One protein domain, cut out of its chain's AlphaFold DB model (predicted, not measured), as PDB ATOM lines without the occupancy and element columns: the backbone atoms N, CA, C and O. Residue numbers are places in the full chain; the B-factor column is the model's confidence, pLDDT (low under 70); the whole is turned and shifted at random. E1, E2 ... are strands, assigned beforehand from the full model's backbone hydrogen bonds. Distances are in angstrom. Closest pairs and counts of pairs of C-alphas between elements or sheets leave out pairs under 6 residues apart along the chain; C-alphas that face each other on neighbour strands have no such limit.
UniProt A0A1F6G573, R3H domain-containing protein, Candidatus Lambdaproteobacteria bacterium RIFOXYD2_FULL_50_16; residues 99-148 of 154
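This is residues 99 to 148 of the 154 residues of the protein "R3H domain-containing protein" of Candidatus Lambdaproteobacteria bacterium RIFOXYD2_FULL_50_16 (UniProt A0A1F6G573). Two antiparallel strand hairpins, E1 with E2 and E3 with E4, are stacked partly face to face, with the short strand E4 nearest to E1 and E2. A long loop, residues 114 to 127, joins E1 to E2, and its residues 118 to 119 fold back beside E1, while the opening residues 99 to 100 run beside E3. The printed part has 50 residues with no named helix and four named strands, in the order E1, E2, E3, E4, making two antiparallel sheets of two strands, E1 - E2 and E3 - E4. The class is all strand, though 21 of the 50 residues, under half, are in named elements. The whole is compact, with a radius of gyration of the C-alphas of 10.2 A, and only just flat, with spans of 29 by 23 by 13 A.

Residues 99 to 100 pair antiparallel with residues 138 to 139 of E3, the strand of residues 138 to 142. E1, residues 108 to 113, and E2, residues 128 to 134, form a hairpin of antiparallel neighbours with 163 degrees between their directions. N 110 and O 132 are 2.8 A apart and N 132 and O 110 are 2.9 A apart, both within hydrogen-bond range. Residues 111 to 112 of E1 also pair antiparallel with residues 118 to 119. E2 and E3 meet only through their link, which is tight. E3 and E4, residues 145 to 147, form a second hairpin, antiparallel at 146 degrees, with N 140 and O 147 within hydrogen-bond range at 2.9 A. The closest C-alphas of E2 and E4 are those of Ala 130 and Gln 145, 6.2 A apart. The closest C-alphas of E1 and E4 are those of Ile 110 and Ile 146, 7.6 A apart. E1 and E3 are only just apart, at 8.5 A.

E1 begins at C-alpha 108, (383.861, 638.060, 464.840), and is 16.3 A long from Val 108 to Ser 113. E2, the longest strand by residues with 7, measures 16.1 A from Ile 128 to Val 134. E3 measures 13.3 A from Ser 138 to Lys 142. E4 has three residues and ends at C-alpha 147, (371.857, 638.184, 469.512).

The two C-alphas farthest apart are those of Leu 104 and Gln 127, at 29.1 A, while those of Phe 99 and Glu 148, the first and last printed, are 10.1 A apart. The printed part has no cut. The link from E1 to E2 is long, with 14 residues, and the link from E3 to E4 is tight. The mean pLDDT of the printed part is 91.2, and no printed residue is under 70.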
ATOM      1  N   PHE A  99     376.070 629.504 470.218       95.44
ATOM      2  CA  PHE A  99     377.175 629.304 469.299       95.44
ATOM      3  C   PHE A  99     378.388 630.040 469.853       95.44
ATOM      4  O   PHE A  99     378.300 631.225 470.165       95.44
ATOM      5  N   TYR A 100     379.514 629.345 469.968       95.00
ATOM      6  CA  TYR A 100     380.742 629.915 470.513       95.00
ATOM      7  C   TYR A 100     381.627 630.466 469.401       95.00
ATOM      8  O   TYR A 100     381.733 629.875 468.325       95.00
ATOM      9  N   VAL A 101     382.281 631.587 469.682       93.31
ATOM     10  CA  VAL A 101     383.312 632.181 468.826       93.31
ATOM     11  C   VAL A 101     384.660 632.130 469.536       93.31
ATOM     12  O   VAL A 101     384.725 631.906 470.744       93.31
ATOM     13  N   ASP A 102     385.748 632.309 468.787       90.56
ATOM     14  CA  ASP A 102     387.093 632.353 469.361       90.56
ATOM     15  C   ASP A 102     387.203 633.512 470.376       90.56
ATOM     16  O   ASP A 102     387.121 634.676 469.971       90.56
ATOM     17  N   PRO A 103     387.400 633.231 471.680       85.25
ATOM     18  CA  PRO A 103     387.420 634.257 472.720       85.25
ATOM     19  C   PRO A 103     388.654 635.164 472.647       85.25
ATOM     20  O   PRO A 103     388.703 636.184 473.332       85.25
ATOM     21  N   LEU A 104     389.668 634.795 471.858       90.44
ATOM     22  CA  LEU A 104     390.855 635.620 471.645       90.44
ATOM     23  C   LEU A 104     390.622 636.713 470.599       90.44
ATOM     24  O   LEU A 104     391.413 637.655 470.515       90.44
ATOM     25  N   GLN A 105     389.553 636.612 469.806       89.75
ATOM     26  CA  GLN A 105     389.218 637.635 468.829       89.75
ATOM     27  C   GLN A 105     388.364 638.729 469.478       89.75
ATOM     28  O   GLN A 105     387.335 638.427 470.077       89.75
ATOM     29  N   PRO A 106     388.734 640.016 469.330       89.88
ATOM     30  CA  PRO A 106     387.970 641.114 469.923       89.88
ATOM     31  C   PRO A 106     386.573 641.256 469.308       89.88
ATOM     32  O   PRO A 106     385.696 641.871 469.908       89.88
ATOM     33  N   ALA A 107     386.383 640.738 468.090       93.88
ATOM     34  CA  ALA A 107     385.087 640.617 467.451       93.88
ATOM     35  C   ALA A 107     385.138 639.668 466.247       93.88
ATOM     36  O   ALA A 107     386.141 639.639 465.531       93.88
ATOM     37  N   VAL A 108     384.025 638.990 465.966       94.62
ATOM     38  CA  VAL A 108     383.861 638.060 464.840       94.62
ATOM     39  C   VAL A 108     382.624 638.448 464.029       94.62
ATOM     40  O   VAL A 108     381.564 638.720 464.592       94.62
ATOM     41  N   ASN A 109     382.741 638.498 462.701       95.88
ATOM     42  CA  ASN A 109     381.577 638.689 461.835       95.88
ATOM     43  C   ASN A 109     380.801 637.378 461.749       95.88
ATOM     44  O   ASN A 109     381.373 636.358 461.388       95.88
ATOM     45  N   ILE A 110     379.510 637.419 462.054       96.44
ATOM     46  CA  ILE A 110     378.586 636.298 461.933       96.44
ATOM     47  C   ILE A 110     377.557 636.633 460.865       96.44
ATOM     48  O   ILE A 110     377.023 637.743 460.829       96.44
ATOM     49  N   TYR A 111     377.267 635.651 460.024       95.94
ATOM     50  CA  TYR A 111     376.302 635.721 458.941       95.94
ATOM     51  C   TYR A 111     375.289 634.590 459.103       95.94
ATOM     52  O   TYR A 111     375.670 633.449 459.359       95.94
ATOM     53  N   LEU A 112     374.010 634.903 458.931       94.06
ATOM     54  CA  LEU A 112     372.913 633.945 458.849       94.06
ATOM     55  C   LEU A 112     372.337 633.989 457.435       94.06
ATOM     56  O   LEU A 112     371.862 635.037 456.998       94.06
ATOM     57  N   SER A 113     372.351 632.863 456.735       91.00
ATOM     58  CA  SER A 113     371.765 632.701 455.402       91.00
ATOM     59  C   SER A 113     370.285 632.327 455.445       91.00
ATOM     60  O   SER A 113     369.781 631.811 456.444       91.00
ATOM     61  N   LEU A 114     369.584 632.538 454.326       85.62
ATOM     62  CA  LEU A 114     368.174 632.166 454.151       85.62
ATOM     63  C   LEU A 114     367.904 630.680 454.425       85.62
ATOM     64  O   LEU A 114     366.849 630.337 454.958       85.62
ATOM     65  N   ASP A 115     368.866 629.815 454.114       84.88
ATOM     66  CA  ASP A 115     368.802 628.369 454.345       84.88
ATOM     67  C   ASP A 115     369.147 627.934 455.782       84.88
ATOM     68  O   ASP A 115     369.066 626.745 456.089       84.88
ATOM     69  N   GLY A 116     369.477 628.879 456.671       88.69
ATOM     70  CA  GLY A 116     369.819 628.615 458.071       88.69
ATOM     71  C   GLY A 116     371.298 628.338 458.307       88.69
ATOM     72  O   GLY A 116     371.698 628.022 459.427       88.69
ATOM     73  N   THR A 117     372.133 628.455 457.276       91.06
ATOM     74  CA  THR A 117     373.581 628.357 457.441       91.06
ATOM     75  C   THR A 117     374.089 629.530 458.267       91.06
ATOM     76  O   THR A 117     373.724 630.682 458.029       91.06
ATOM     77  N   VAL A 118     374.954 629.226 459.235       93.69
ATOM     78  CA  VAL A 118     375.636 630.216 460.069       93.69
ATOM     79  C   VAL A 118     377.116 630.182 459.725       93.69
ATOM     80  O   VAL A 118     377.761 629.146 459.877       93.69
ATOM     81  N   GLY A 119     377.643 631.299 459.238       91.81
ATOM     82  CA  GLY A 119     379.027 631.421 458.791       91.81
ATOM     83  C   GLY A 119     379.765 632.554 459.491       91.81
ATOM     84  O   GLY A 119     379.154 633.502 459.980       91.81
ATOM     85  N   VAL A 120     381.094 632.460 459.503       92.56
ATOM     86  CA  VAL A 120     381.998 633.526 459.975       92.56
ATOM     87  C   VAL A 120     382.591 634.358 458.819       92.56
ATOM     88  O   VAL A 120     383.327 635.319 459.036       92.56
ATOM     89  N   TRP A 121     382.244 634.004 457.576       87.56
ATOM     90  CA  TRP A 121     382.649 634.664 456.331       87.56
ATOM     91  C   TRP A 121     381.449 634.732 455.376       87.56
ATOM     92  O   TRP A 121     380.574 633.872 455.438       87.56
ATOM     93  N   GLU A 122     381.429 635.715 454.475       82.88
ATOM     94  CA  GLU A 122     380.377 635.865 453.451       82.88
ATOM     95  C   GLU A 122     380.540 634.890 452.269       82.88
ATOM     96  O   GLU A 122     379.562 634.513 451.624       82.88
ATOM     97  N   GLU A 123     381.769 634.461 451.974       76.75
ATOM     98  CA  GLU A 123     382.065 633.650 450.793       76.75
ATOM     99  C   GLU A 123     381.353 632.287 450.837       76.75
ATOM    100  O   GLU A 123     381.465 631.528 451.799       76.75
ATOM    101  N   GLY A 124     380.601 631.979 449.776       71.88
ATOM    102  CA  GLY A 124     379.813 630.747 449.661       71.88
ATOM    103  C   GLY A 124     378.420 630.809 450.298       71.88
ATOM    104  O   GLY A 124     377.618 629.901 450.066       71.88
ATOM    105  N   LEU A 125     378.086 631.878 451.030       74.81
ATOM    106  CA  LEU A 125     376.751 632.071 451.591       74.81
ATOM    107  C   LEU A 125     375.789 632.622 450.537       74.81
ATOM    108  O   LEU A 125     376.033 633.640 449.891       74.81
ATOM    109  N   LYS A 126     374.643 631.957 450.377       75.12
ATOM    110  CA  LYS A 126     373.562 632.424 449.505       75.12
ATOM    111  C   LYS A 126     372.548 633.203 450.343       75.12
ATOM    112  O   LYS A 126     372.094 632.698 451.364       75.12
ATOM    113  N   GLN A 127     372.161 634.394 449.875       80.19
ATOM    114  CA  GLN A 127     371.035 635.182 450.408       80.19
ATOM    115  C   GLN A 127     371.113 635.409 451.933       80.19
ATOM    116  O   GLN A 127     370.439 634.734 452.709       80.19
ATOM    117  N   ILE A 128     371.951 636.353 452.368       86.44
ATOM    118  CA  ILE A 128     372.128 636.693 453.790       86.44
ATOM    119  C   ILE A 128     370.831 637.293 454.360       86.44
ATOM    120  O   ILE A 128     370.318 638.281 453.843       86.44
ATOM    121  N   LEU A 129     370.324 636.695 455.440       90.44
ATOM    122  CA  LEU A 129     369.197 637.187 456.237       90.44
ATOM    123  C   LEU A 129     369.629 638.184 457.310       90.44
ATOM    124  O   LEU A 129     368.943 639.177 457.536       90.44
ATOM    125  N   ALA A 130     370.736 637.898 457.994       92.00
ATOM    126  CA  ALA A 130     371.265 638.754 459.045       92.00
ATOM    127  C   ALA A 130     372.787 638.685 459.086       92.00
ATOM    128  O   ALA A 130     373.392 637.650 458.813       92.00
ATOM    129  N   GLN A 131     373.397 639.797 459.477       95.62
ATOM    130  CA  GLN A 131     374.823 639.902 459.722       95.62
ATOM    131  C   GLN A 131     375.034 640.703 461.000       95.62
ATOM    132  O   GLN A 131     374.381 641.726 461.211       95.62
ATOM    133  N   ARG A 132     375.968 640.262 461.840       96.25
ATOM    134  CA  ARG A 132     376.373 641.006 463.030       96.25
ATOM    135  C   ARG A 132     377.838 640.780 463.338       96.25
ATOM    136  O   ARG A 132     378.343 639.669 463.233       96.25
ATOM    137  N   LYS A 133     378.505 641.840 463.782       96.44
ATOM    138  CA  LYS A 133     379.818 641.754 464.409       96.44
ATOM    139  C   LYS A 133     379.629 641.440 465.894       96.44
ATOM    140  O   LYS A 133     379.263 642.327 466.657       96.44
ATOM    141  N   VAL A 134     379.825 640.182 466.266       96.44
ATOM    142  CA  VAL A 134     379.720 639.686 467.644       96.44
ATOM    143  C   VAL A 134     381.002 640.030 468.396       96.44
ATOM    144  O   VAL A 134     382.095 639.854 467.865       96.44
ATOM    145  N   THR A 135     380.867 640.546 469.612       95.88
ATOM    146  CA  THR A 135     381.958 641.004 470.497       95.88
ATOM    147  C   THR A 135     382.091 640.168 471.769       95.88
ATOM    148  O   THR A 135     383.031 640.340 472.542       95.88
ATOM    149  N   THR A 136     381.148 639.260 471.992       94.69
ATOM    150  CA  THR A 136     381.097 638.363 473.145       94.69
ATOM    151  C   THR A 136     381.542 636.944 472.761       94.69
ATOM    152  O   THR A 136     381.530 636.599 471.580       94.69
ATOM    153  N   PRO A 137     381.936 636.083 473.722       94.75
ATOM    154  CA  PRO A 137     382.411 634.724 473.421       94.75
ATOM    155  C   PRO A 137     381.352 633.781 472.832       94.75
ATOM    156  O   PRO A 137     381.677 632.669 472.411       94.75
ATOM    157  N   SER A 138     380.079 634.183 472.838       95.50
ATOM    158  CA  SER A 138     378.988 633.403 472.268       95.50
ATOM    159  C   SER A 138     377.858 634.287 471.756       95.50
ATOM    160  O   SER A 138     377.692 635.424 472.186       95.50
ATOM    161  N   PHE A 139     377.067 633.742 470.841       97.19
ATOM    162  CA  PHE A 139     375.854 634.363 470.330       97.19
ATOM    163  C   PHE A 139     374.729 633.327 470.224       97.19
ATOM    164  O   PHE A 139     374.972 632.117 470.228       97.19
ATOM    165  N   LYS A 140     373.492 633.793 470.072       97.62
ATOM    166  CA  LYS A 140     372.335 632.963 469.718       97.62
ATOM    167  C   LYS A 140     371.686 633.484 468.445       97.62
ATOM    168  O   LYS A 140     371.958 634.596 467.990       97.62
ATOM    169  N   ILE A 141     370.801 632.668 467.880       97.25
ATOM    170  CA  ILE A 141     369.951 633.070 466.763       97.25
ATOM    171  C   ILE A 141     368.491 632.965 467.186       97.25
ATOM    172  O   ILE A 141     367.963 631.867 467.398       97.25
ATOM    173  N   LYS A 142     367.852 634.129 467.293       95.38
ATOM    174  CA  LYS A 142     366.476 634.303 467.757       95.38
ATOM    175  C   LYS A 142     365.731 635.122 466.718       95.38
ATOM    176  O   LYS A 142     366.141 636.228 466.394       95.38
ATOM    177  N   ASN A 143     364.647 634.580 466.170       93.06
ATOM    178  CA  ASN A 143     363.790 635.293 465.216       93.06
ATOM    179  C   ASN A 143     364.566 635.887 464.018       93.06
ATOM    180  O   ASN A 143     364.353 637.030 463.623       93.06
ATOM    181  N   SER A 144     365.489 635.098 463.457       92.94
ATOM    182  CA  SER A 144     366.429 635.475 462.389       92.94
ATOM    183  C   SER A 144     367.372 636.635 462.733       92.94
ATOM    184  O   SER A 144     367.976 637.216 461.837       92.94
ATOM    185  N   GLN A 145     367.541 636.955 464.015       94.44
ATOM    186  CA  GLN A 145     368.515 637.921 464.509       94.44
ATOM    187  C   GLN A 145     369.666 637.203 465.204       94.44
ATOM    188  O   GLN A 145     369.466 636.205 465.897       94.44
ATOM    189  N   ILE A 146     370.872 637.735 465.026       96.94
ATOM    190  CA  ILE A 146     372.058 637.325 465.777       96.94
ATOM    191  C   ILE A 146     372.080 638.170 467.050       96.94
ATOM    192  O   ILE A 146     372.196 639.397 466.964       96.94
ATOM    193  N   VAL A 147     371.953 637.522 468.205       97.25
ATOM    194  CA  VAL A 147     371.857 638.184 469.512       97.25
ATOM    195  C   VAL A 147     373.014 637.786 470.424       97.25
ATOM    196  O   VAL A 147     373.497 636.655 470.382       97.25
ATOM    197  N   GLU A 148     373.462 638.731 471.234       96.81
ATOM    198  CA  GLU A 148     374.505 638.607 472.247       96.81
ATOM    199  C   GLU A 148     373.900 638.744 473.645       96.81
ATOM    200  O   GLU A 148     372.786 639.232 473.810       96.81
TER     201      GLU A 148